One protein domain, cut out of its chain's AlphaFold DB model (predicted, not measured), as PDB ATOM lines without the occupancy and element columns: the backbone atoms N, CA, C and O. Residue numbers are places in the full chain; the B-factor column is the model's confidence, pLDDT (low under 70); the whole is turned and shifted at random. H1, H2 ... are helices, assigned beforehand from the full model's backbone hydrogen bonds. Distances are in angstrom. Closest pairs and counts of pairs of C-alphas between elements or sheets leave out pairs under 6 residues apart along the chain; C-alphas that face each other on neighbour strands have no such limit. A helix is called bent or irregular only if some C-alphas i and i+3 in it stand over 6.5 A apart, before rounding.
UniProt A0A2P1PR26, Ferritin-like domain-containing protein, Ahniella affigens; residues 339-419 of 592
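AT A GLANCE: This is residues 339 to 419 of the 592 residues of the protein "Ferritin-like domain-containing protein" of Ahniella affigens (UniProt A0A2P1PR26). One long helix, H1, makes the backbone of an elongated body, and two shorter helices, H2 and H3, pack on different sides of its earlier part, both running back against it, so that the centres of the three make a triangle. The later part of H1 reaches beyond both of them, toward the loop of residues 363 to 376 that folds back to H2, while residues 394 to 407 pass back along the side of H1 away from H2 to reach H3. The printed part has 81 residues with three named helices in the order H1, H2, H3 and no named strand; the class is all helix. By its radius of gyration of the C-alphas, 12.7 A, it is compact, and the C-alphas span 39 by 21 by 21 A.

HOW THE PARTS SIT: H1, residues 339 to 362, touches H2, residues 377 to 393, and the two form a helical hairpin. They run opposite ways at a shallow tilt of 28 degrees, and their closest C-alphas, those of Ala 348 and Val 380, are 6.0 A apart. H1 also touches H3, residues 408 to 418, with its residues 340 to 348 alone. The closest C-alphas of H1 and H3, those of Cys 344 and Ala 414, are 4.9 A apart. These two run opposite ways at a shallow tilt of 33 degrees, only just short of steep. H2 and H3 are close but not clearly touching: their closest C-alphas, those of Leu 387 and Ala 418, are 7.9 A apart. They run the same way at a shallow tilt of 28 degrees. In H1 and H3 every O i to N i+4 pair is within hydrogen-bond range; in H2 9 of 13 are.

IN THESE COORDINATES: H1 begins at C-alpha 339, at (150.512, 85.792, 153.522), and ends at C-alpha 362, at (141.558, 95.500, 121.524), 34.6 A away. H2 runs from Phe 377 to Gln 393, 25.2 A from first to last C-alpha. H2 is neither bent nor irregular, but only just: C-alphas 385 and 388 are 6.2 A apart. H3 runs 15.0 A from Asp 408 to Ala 418, whose C-alpha is at (144.957, 80.626, 149.138).

THE WHOLE: The two C-alphas farthest apart, those of Pro 371 and Gly 395, are 39.6 A apart. The first and last printed C-alphas, those of Gly 339 and Asp 419, are 12.4 A apart. The printed part has no cut. The links from H1 to H2 and from H2 to H3 are both long, with 14 residues each. The mean pLDDT of the printed part is 87.9, and residues 368 to 373, in the first of these links, are under 70.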
ATOM      1  N   GLY A 339     149.493  85.626 154.568       96.12
ATOM      2  CA  GLY A 339     150.512  85.792 153.522       96.12
ATOM      3  C   GLY A 339     150.165  85.105 152.194       96.12
ATOM      4  O   GLY A 339     150.425  85.668 151.130       96.12
ATOM      5  N   ALA A 340     149.538  83.924 152.245       94.62
ATOM      6  CA  ALA A 340     149.049  83.234 151.048       94.62
ATOM      7  C   ALA A 340     147.900  84.017 150.395       94.62
ATOM      8  O   ALA A 340     147.906  84.249 149.187       94.62
ATOM      9  N   LEU A 341     146.950  84.489 151.210       94.94
ATOM     10  CA  LEU A 341     145.839  85.321 150.750       94.94
ATOM     11  C   LEU A 341     146.331  86.642 150.143       94.94
ATOM     12  O   LEU A 341     145.855  87.023 149.076       94.94
ATOM     13  N   ASP A 342     147.295  87.309 150.786       96.19
ATOM     14  CA  ASP A 342     147.884  88.571 150.322       96.19
ATOM     15  C   ASP A 342     148.604  88.398 148.975       96.19
ATOM     16  O   ASP A 342     148.369  89.142 148.022       96.19
ATOM     17  N   THR A 343     149.419  87.350 148.850       96.62
ATOM     18  CA  THR A 343     150.081  87.001 147.584       96.62
ATOM     19  C   THR A 343     149.048  86.760 146.484       96.62
ATOM     20  O   THR A 343     149.140  87.334 145.398       96.62
ATOM     21  N   CYS A 344     148.027  85.954 146.776       95.75
ATOM     22  CA  CYS A 344     146.994  85.612 145.815       95.75
ATOM     23  C   CYS A 344     146.176  86.826 145.360       95.75
ATOM     24  O   CYS A 344     145.925  86.963 144.162       95.75
ATOM     25  N   ILE A 345     145.776  87.723 146.271       96.50
ATOM     26  CA  ILE A 345     144.970  88.895 145.901       96.50
ATOM     27  C   ILE A 345     145.756  89.881 145.031       96.50
ATOM     28  O   ILE A 345     145.191  90.436 144.092       96.50
ATOM     29  N   ASN A 346     147.063  90.036 145.269       97.69
ATOM     30  CA  ASN A 346     147.933  90.894 144.463       97.69
ATOM     31  C   ASN A 346     148.134  90.335 143.047       97.69
ATOM     32  O   ASN A 346     148.068  91.079 142.065       97.69
ATOM     33  N   LEU A 347     148.326  89.018 142.914       96.94
ATOM     34  CA  LEU A 347     148.435  88.367 141.604       96.94
ATOM     35  C   LEU A 347     147.107  88.418 140.836       96.94
ATOM     36  O   LEU A 347     147.106  88.745 139.649       96.94
ATOM     37  N   ALA A 348     145.980  88.175 141.514       95.38
ATOM     38  CA  ALA A 348     144.648  88.309 140.929       95.38
ATOM     39  C   ALA A 348     144.392  89.747 140.455       95.38
ATOM     40  O   ALA A 348     143.996  89.959 139.314       95.38
ATOM     41  N   TYR A 349     144.701  90.749 141.285       97.12
ATOM     42  CA  TYR A 349     144.593  92.168 140.929       97.12
ATOM     43  C   TYR A 349     145.432  92.532 139.708       97.12
ATOM     44  O   TYR A 349     144.943  93.189 138.788       97.12
ATOM     45  N   SER A 350     146.670  92.046 139.663       96.56
ATOM     46  CA  SER A 350     147.567  92.272 138.531       96.56
ATOM     47  C   SER A 350     147.007  91.676 137.245       96.56
ATOM     48  O   SER A 350     146.952  92.354 136.219       96.56
ATOM     49  N   ARG A 351     146.499  90.440 137.316       94.88
ATOM     50  CA  ARG A 351     145.874  89.771 136.175       94.88
ATOM     51  C   ARG A 351     144.603  90.484 135.714       94.88
ATOM     52  O   ARG A 351     144.411  90.645 134.512       94.88
ATOM     53  N   THR A 352     143.763  90.948 136.641       94.69
ATOM     54  CA  THR A 352     142.581  91.769 136.335       94.69
ATOM     55  C   THR A 352     142.972  93.044 135.594       94.69
ATOM     56  O   THR A 352     142.370  93.347 134.566       94.69
ATOM     57  N   LEU A 353     143.993  93.764 136.071       95.69
ATOM     58  CA  LEU A 353     144.468  94.987 135.426       95.69
ATOM     59  C   LEU A 353     144.983  94.716 134.005       95.69
ATOM     60  O   LEU A 353     144.660  95.464 133.084       95.69
ATOM     61  N   ASP A 354     145.727  93.624 133.810       94.69
ATOM     62  CA  ASP A 354     146.224  93.213 132.493       94.69
ATOM     63  C   ASP A 354     145.076  92.861 131.530       94.69
ATOM     64  O   ASP A 354     145.092  93.289 130.374       94.69
ATOM     65  N   ILE A 355     144.060  92.121 131.996       93.12
ATOM     66  CA  ILE A 355     142.876  91.770 131.193       93.12
ATOM     67  C   ILE A 355     142.090  93.028 130.806       93.12
ATOM     68  O   ILE A 355     141.727  93.182 129.639       93.12
ATOM     69  N   ILE A 356     141.867  93.949 131.749       95.38
ATOM     70  CA  ILE A 356     141.181  95.219 131.481       95.38
ATOM     71  C   ILE A 356     141.971  96.047 130.469       95.38
ATOM     72  O   ILE A 356     141.408  96.453 129.458       95.38
ATOM     73  N   ASN A 357     143.273  96.258 130.682       95.88
ATOM     74  CA  ASN A 357     144.118  97.019 129.757       95.88
ATOM     75  C   ASN A 357     144.127  96.409 128.350       95.88
ATOM     76  O   ASN A 357     144.083  97.126 127.348       95.88
ATOM     77  N   GLN A 358     144.146  95.078 128.258       93.44
ATOM     78  CA  GLN A 358     144.029  94.382 126.985       93.44
ATOM     79  C   GLN A 358     142.659  94.628 126.334       93.44
ATOM     80  O   GLN A 358     142.608  94.955 125.150       93.44
ATOM     81  N   GLY A 359     141.562  94.537 127.091       93.00
ATOM     82  CA  GLY A 359     140.212  94.813 126.596       93.00
ATOM     83  C   GLY A 359     139.994  96.265 126.178       93.00
ATOM     84  O   GLY A 359     139.415  96.507 125.124       93.00
ATOM     85  N   MET A 360     140.533  97.234 126.921       94.81
ATOM     86  CA  MET A 360     140.536  98.650 126.534       94.81
ATOM     87  C   MET A 360     141.271  98.869 125.207       94.81
ATOM     88  O   MET A 360     140.868  99.708 124.406       94.81
ATOM     89  N   LYS A 361     142.333  98.098 124.948       93.75
ATOM     90  CA  LYS A 361     143.158  98.208 123.740       93.75
ATOM     91  C   LYS A 361     142.559  97.520 122.515       93.75
ATOM     92  O   LYS A 361     142.649  98.062 121.416       93.75
ATOM     93  N   THR A 362     142.026  96.310 122.665       90.81
ATOM     94  CA  THR A 362     141.558  95.500 121.524       90.81
ATOM     95  C   THR A 362     140.045  95.431 121.382       90.81
ATOM     96  O   THR A 362     139.562  94.976 120.348       90.81
ATOM     97  N   GLY A 363     139.294  95.871 122.391       88.69
ATOM     98  CA  GLY A 363     137.859  95.640 122.499       88.69
ATOM     99  C   GLY A 363     137.484  94.168 122.626       88.69
ATOM    100  O   GLY A 363     138.336  93.290 122.790       88.69
ATOM    101  N   GLY A 364     136.184  93.913 122.506       86.44
ATOM    102  CA  GLY A 364     135.574  92.600 122.651       86.44
ATOM    103  C   GLY A 364     135.281  92.231 124.104       86.44
ATOM    104  O   GLY A 364     135.497  93.011 125.034       86.44
ATOM    105  N   GLY A 365     134.758  91.016 124.274       85.75
ATOM    106  CA  GLY A 365     134.460  90.450 125.583       85.75
ATOM    107  C   GLY A 365     135.721  90.319 126.433       85.75
ATOM    108  O   GLY A 365     136.723  89.798 125.949       85.75
ATOM    109  N   LEU A 366     135.653  90.728 127.701       85.31
ATOM    110  CA  LEU A 366     136.723  90.517 128.692       85.31
ATOM    111  C   LEU A 366     136.843  89.057 129.165       85.31
ATOM    112  O   LEU A 366     137.818  88.684 129.815       85.31
ATOM    113  N   ASP A 367     135.888  88.220 128.766       79.94
ATOM    114  CA  ASP A 367     135.904  86.768 128.934       79.94
ATOM    115  C   ASP A 367     136.031  86.056 127.572       79.94
ATOM    116  O   ASP A 367     135.151  85.264 127.207       79.94
ATOM    117  N   PRO A 368     137.057  86.340 126.743       65.75
ATOM    118  CA  PRO A 368     137.202  85.599 125.504       65.75
ATOM    119  C   PRO A 368     137.520  84.142 125.852       65.75
ATOM    120  O   PRO A 368     138.276  83.860 126.780       65.75
ATOM    121  N   ALA A 369     136.971  83.193 125.093       55.12
ATOM    122  CA  ALA A 369     137.402  81.805 125.190       55.12
ATOM    123  C   ALA A 369     138.869  81.725 124.741       55.12
ATOM    124  O   ALA A 369     139.147  81.652 123.545       55.12
ATOM    125  N   THR A 370     139.814  81.797 125.677       52.72
ATOM    126  CA  THR A 370     141.243  81.789 125.364       52.72
ATOM    127  C   THR A 370     141.605  80.422 124.776       52.72
ATOM    128  O   THR A 370     141.440  79.409 125.468       52.72
ATOM    129  N   PRO A 371     142.106  80.333 123.527       41.75
ATOM    130  CA  PRO A 371     142.635  79.087 122.982       41.75
ATOM    131  C   PRO A 371     143.909  78.738 123.763       41.75
ATOM    132  O   PRO A 371     144.992  79.222 123.452       41.75
ATOM    133  N   GLY A 372     143.759  77.982 124.851       52.25
ATOM    134  CA  GLY A 372     144.828  77.725 125.819       52.25
ATOM    135  C   GLY A 372     144.376  77.642 127.280       52.25
ATOM    136  O   GLY A 372     145.152  77.163 128.094       52.25
ATOM    137  N   GLY A 373     143.138  78.037 127.611       61.25
ATOM    138  CA  GLY A 373     142.570  77.822 128.951       61.25
ATOM    139  C   GLY A 373     143.070  78.768 130.051       61.25
ATOM    140  O   GLY A 373     143.067  78.373 131.209       61.25
ATOM    141  N   GLY A 374     143.507  79.982 129.702       74.69
ATOM    142  CA  GLY A 374     143.874  81.012 130.684       74.69
ATOM    143  C   GLY A 374     142.670  81.622 131.410       74.69
ATOM    144  O   GLY A 374     141.562  81.588 130.868       74.69
ATOM    145  N   PHE A 375     142.902  82.207 132.592       81.44
ATOM    146  CA  PHE A 375     141.846  82.806 133.417       81.44
ATOM    147  C   PHE A 375     141.118  83.941 132.690       81.44
ATOM    148  O   PHE A 375     141.731  84.871 132.159       81.44
ATOM    149  N   THR A 376     139.794  83.881 132.717       83.75
ATOM    150  CA  THR A 376     138.883  84.920 132.233       83.75
ATOM    151  C   THR A 376     138.697  86.022 133.277       83.75
ATOM    152  O   THR A 376     138.946  85.827 134.471       83.75
ATOM    153  N   PHE A 377     138.224  87.194 132.853       86.31
ATOM    154  CA  PHE A 377     137.935  88.294 133.769       86.31
ATOM    155  C   PHE A 377     136.951  87.886 134.874       86.31
ATOM    156  O   PHE A 377     137.181  88.169 136.049       86.31
ATOM    157  N   THR A 378     135.863  87.207 134.511       81.88
ATOM    158  CA  THR A 378     134.813  86.771 135.433       81.88
ATOM    159  C   THR A 378     135.369  85.820 136.490       81.88
ATOM    160  O   THR A 378     134.993  85.930 137.659       81.88
ATOM    161  N   GLU A 379     136.281  84.923 136.120       80.75
ATOM    162  CA  GLU A 379     136.926  83.991 137.052       80.75
ATOM    163  C   GLU A 379     137.790  84.739 138.072       80.75
ATOM    164  O   GLU A 379     137.608  84.561 139.282       80.75
ATOM    165  N   VAL A 380     138.660  85.641 137.603       88.25
ATOM    166  CA  VAL A 380     139.522  86.435 138.491       88.25
ATOM    167  C   VAL A 380     138.687  87.364 139.373       88.25
ATOM    168  O   VAL A 380     138.886  87.398 140.585       88.25
ATOM    169  N   MET A 381     137.680  88.048 138.825       86.19
ATOM    170  CA  MET A 381     136.813  88.922 139.619       86.19
ATOM    171  C   MET A 381     135.993  88.181 140.662       86.19
ATOM    172  O   MET A 381     135.774  88.685 141.767       86.19
ATOM    173  N   THR A 382     135.539  86.974 140.327       81.56
ATOM    174  CA  THR A 382     134.813  86.130 141.272       81.56
ATOM    175  C   THR A 382     135.700  85.758 142.455       81.56
ATOM    176  O   THR A 382     135.185  85.683 143.566       81.56
ATOM    177  N   SER A 383     137.019  85.620 142.276       86.44
ATOM    178  CA  SER A 383     137.935  85.327 143.385       86.44
ATOM    179  C   SER A 383     137.954  86.425 144.466       86.44
ATOM    180  O   SER A 383     137.959  86.109 145.660       86.44
ATOM    181  N   PHE A 384     137.839  87.713 144.100       91.12
ATOM    182  CA  PHE A 384     137.841  88.821 145.074       91.12
ATOM    183  C   PHE A 384     136.679  88.760 146.061       91.12
ATOM    184  O   PHE A 384     136.848  89.146 147.218       91.12
ATOM    185  N   LYS A 385     135.524  88.215 145.646       83.75
ATOM    186  CA  LYS A 385     134.360  87.982 146.524       83.75
ATOM    187  C   LYS A 385     134.722  87.164 147.762       83.75
ATOM    188  O   LYS A 385     133.988  87.206 148.745       83.75
ATOM    189  N   TYR A 386     135.820  86.424 147.722       83.69
ATOM    190  CA  TYR A 386     136.180  85.502 148.777       83.69
ATOM    191  C   TYR A 386     137.581  85.697 149.340       83.69
ATOM    192  O   TYR A 386     137.771  85.430 150.524       83.69
ATOM    193  N   LEU A 387     138.536  86.180 148.543       90.88
ATOM    194  CA  LEU A 387     139.842  86.593 149.059       90.88
ATOM    195  C   LEU A 387     139.687  87.758 150.044       90.88
ATOM    196  O   LEU A 387     140.245  87.717 151.138       90.88
ATOM    197  N   ILE A 388     138.861  88.757 149.703       94.06
ATOM    198  CA  ILE A 388     138.676  89.951 150.536       94.06
ATOM    199  C   ILE A 388     138.060  89.607 151.906       94.06
ATOM    200  O   ILE A 388     138.665  89.971 152.915       94.06
ATOM    201  N   PRO A 389     136.920  88.885 152.013       88.38
ATOM    202  CA  PRO A 389     136.401  88.481 153.321       88.38
ATOM    203  C   PRO A 389     137.377  87.639 154.148       88.38
ATOM    204  O   PRO A 389     137.414  87.786 155.364       88.38
ATOM    205  N   GLN A 390     138.163  86.759 153.519       89.56
ATOM    206  CA  GLN A 390     139.128  85.916 154.236       89.56
ATOM    207  C   GLN A 390     140.285  86.727 154.827       89.56
ATOM    208  O   GLN A 390     140.700  86.463 155.953       89.56
ATOM    209  N   LEU A 391     140.772  87.748 154.117       94.75
ATOM    210  CA  LEU A 391     141.740  88.702 154.669       94.75
ATOM    211  C   LEU A 391     141.136  89.466 155.852       94.75
ATOM    212  O   LEU A 391     141.747  89.542 156.919       94.75
ATOM    213  N   TRP A 392     139.886  89.916 155.716       93.94
ATOM    214  CA  TRP A 392     139.169  90.555 156.815       93.94
ATOM    215  C   TRP A 392     138.997  89.647 158.037       93.94
ATOM    216  O   TRP A 392     139.116  90.128 159.159       93.94
ATOM    217  N   GLN A 393     138.782  88.343 157.855       89.44
ATOM    218  CA  GLN A 393     138.711  87.385 158.965       89.44
ATOM    219  C   GLN A 393     140.035  87.246 159.728       89.44
ATOM    220  O   GLN A 393     140.034  86.819 160.876       89.44
ATOM    221  N   TRP A 394     141.166  87.621 159.132       94.25
ATOM    222  CA  TRP A 394     142.449  87.738 159.828       94.25
ATOM    223  C   TRP A 394     142.681  89.119 160.456       94.25
ATOM    224  O   TRP A 394     143.729  89.360 161.053       94.25
ATOM    225  N   GLY A 395     141.730  90.042 160.309       94.19
ATOM    226  CA  GLY A 395     141.912  91.448 160.648       94.19
ATOM    227  C   GLY A 395     142.887  92.172 159.716       94.19
ATOM    228  O   GLY A 395     143.415  93.221 160.086       94.19
ATOM    229  N   GLN A 396     143.153  91.623 158.528       95.38
ATOM    230  CA  GLN A 396     144.029  92.212 157.520       95.38
ATOM    231  C   GLN A 396     143.200  92.899 156.433       95.38
ATOM    232  O   GLN A 396     142.236  92.345 155.908       95.38
ATOM    233  N   VAL A 397     143.606  94.110 156.059       94.25
ATOM    234  CA  VAL A 397     143.061  94.784 154.878       94.25
ATOM    235  C   VAL A 397     143.726  94.208 153.628       94.25
ATOM    236  O   VAL A 397     144.948  94.039 153.641       94.25
ATOM    237  N   PRO A 398     142.974  93.942 152.547       93.75
ATOM    238  CA  PRO A 398     143.548  93.676 151.236       93.75
ATOM    239  C   PRO A 398     144.644  94.663 150.846       93.75
ATOM    240  O   PRO A 398     144.472  95.872 150.991       93.75
ATOM    241  N   SER A 399     145.742  94.149 150.299       92.88
ATOM    242  CA  SER A 399     146.670  94.953 149.516       92.88
ATOM    243  C   SER A 399     146.388  94.735 148.024       92.88
ATOM    244  O   SER A 399     146.060  93.628 147.596       92.88
ATOM    245  N   PHE A 400     146.449  95.814 147.241       96.31
ATOM    246  CA  PHE A 400     146.339  95.771 145.781       96.31
ATOM    247  C   PHE A 400     147.594  96.395 145.180       96.31
ATOM    248  O   PHE A 400     147.658  97.593 144.899       96.31
ATOM    249  N   SER A 401     148.612  95.559 145.046       95.81
ATOM    250  CA  SER A 401     149.920  95.870 144.494       95.81
ATOM    251  C   SER A 401     150.060  95.178 143.149       95.81
ATOM    252  O   SER A 401     149.848  93.972 143.029       95.81
ATOM    253  N   TYR A 402     150.428  95.949 142.130       97.06
ATOM    254  CA  TYR A 402     150.632  95.406 140.797       97.06
ATOM    255  C   TYR A 402     151.973  94.672 140.691       97.06
ATOM    256  O   TYR A 402     153.029  95.210 141.029       97.06
ATOM    257  N   VAL A 403     151.920  93.454 140.164       96.81
ATOM    258  CA  VAL A 403     153.052  92.606 139.810       96.81
ATOM    259  C   VAL A 403     153.040  92.462 138.285       96.81
ATOM    260  O   VAL A 403     152.116  91.866 137.741       96.81
ATOM    261  N   PRO A 404     154.023  93.007 137.552       94.62
ATOM    262  CA  PRO A 404     154.028  92.915 136.096       94.62
ATOM    263  C   PRO A 404     154.268  91.479 135.620       94.62
ATOM    264  O   PRO A 404     155.171  90.798 136.110       94.62
ATOM    265  N   GLY A 405     153.522  91.056 134.596       90.12
ATOM    266  CA  GLY A 405     153.781  89.805 133.879       90.12
ATOM    267  C   GLY A 405     153.374  88.535 134.630       90.12
ATOM    268  O   GLY A 405     154.019  87.504 134.445       90.12
ATOM    269  N   VAL A 406     152.326  88.604 135.459       92.88
ATOM    270  CA  VAL A 406     151.748  87.422 136.119       92.88
ATOM    271  C   VAL A 406     151.267  86.421 135.073       92.88
ATOM    272  O   VAL A 406     150.451  86.748 134.210       92.88
ATOM    273  N   THR A 407     151.759  85.188 135.157       91.19
ATOM    274  CA  THR A 407     151.295  84.083 134.311       91.19
ATOM    275  C   THR A 407     150.079  83.392 134.922       91.19
ATOM    276  O   THR A 407     149.875  83.420 136.137       91.19
ATOM    277  N   ASP A 408     149.286  82.711 134.090       86.69
ATOM    278  CA  ASP A 408     148.158  81.915 134.584       86.69
ATOM    279  C   ASP A 408     148.641  80.788 135.521       86.69
ATOM    280  O   ASP A 408     148.017  80.553 136.547       86.69
ATOM    281  N   ASP A 409     149.806  80.174 135.277       86.94
ATOM    282  CA  ASP A 409     150.387  79.178 136.195       86.94
ATOM    283  C   ASP A 409     150.715  79.767 137.579       86.94
ATOM    284  O   ASP A 409     150.479  79.125 138.604       86.94
ATOM    285  N   GLN A 410     151.250  80.993 137.628       92.50
ATOM    286  CA  GLN A 410     151.530  81.683 138.892       92.50
ATOM    287  C   GLN A 410     150.240  82.005 139.642       92.50
ATOM    288  O   GLN A 410     150.168  81.802 140.853       92.50
ATOM    289  N   LEU A 411     149.221  82.490 138.927       91.12
ATOM    290  CA  LEU A 411     147.925  82.786 139.523       91.12
ATOM    291  C   LEU A 411     147.228  81.510 140.012       91.12
ATOM    292  O   LEU A 411     146.707  81.498 141.123       91.12
ATOM    293  N   GLN A 412     147.272  80.424 139.238       85.38
ATOM    294  CA  GLN A 412     146.697  79.139 139.633       85.38
ATOM    295  C   GLN A 412     147.394  78.575 140.873       85.38
ATOM    296  O   GLN A 412     146.714  78.160 141.806       85.38
ATOM    297  N   ALA A 413     148.727  78.624 140.934       87.38
ATOM    298  CA  ALA A 413     149.471  78.197 142.119       87.38
ATOM    299  C   ALA A 413     149.107  79.026 143.363       87.38
ATOM    300  O   ALA A 413     148.978  78.479 144.458       87.38
ATOM    301  N   ALA A 414     148.901  80.335 143.201       91.31
ATOM    302  CA  ALA A 414     148.484  81.199 144.298       91.31
ATOM    303  C   ALA A 414     147.038  80.931 144.742       91.31
ATOM    304  O   ALA A 414     146.776  80.917 145.944       91.31
ATOM    305  N   PHE A 415     146.116  80.660 143.808       86.69
ATOM    306  CA  PHE A 415     144.772  80.197 144.157       86.69
ATOM    307  C   PHE A 415     144.826  78.872 144.914       86.69
ATOM    308  O   PHE A 415     144.180  78.748 145.946       86.69
ATOM    309  N   ASP A 416     145.637  77.916 144.469       80.94
ATOM    310  CA  ASP A 416     145.776  76.611 145.122       80.94
ATOM    311  C   ASP A 416     146.252  76.725 146.576       80.94
ATOM    312  O   ASP A 416     145.813  75.962 147.440       80.94
ATOM    313  N   GLU A 417     147.122  77.694 146.863       85.38
ATOM    314  CA  GLU A 417     147.603  77.975 148.216       85.38
ATOM    315  C   GLU A 417     146.581  78.756 149.063       85.38
ATOM    316  O   GLU A 417     146.392  78.466 150.247       85.38
ATOM    317  N   ALA A 418     145.916  79.749 148.467       84.81
ATOM    318  CA  ALA A 418     144.957  80.626 149.138       84.81
ATOM    319  C   ALA A 418     143.571  79.993 149.338       84.81
ATOM    320  O   ALA A 418     142.752  80.511 150.102       84.81
ATOM    321  N   ASP A 419     143.296  78.886 148.657       74.25
ATOM    322  CA  ASP A 419     141.984  78.265 148.604       74.25
ATOM    323  C   ASP A 419     142.062  76.735 148.756       74.25
ATOM    324  O   ASP A 419     141.811  75.972 147.814       74.25
TER     325      ASP A 419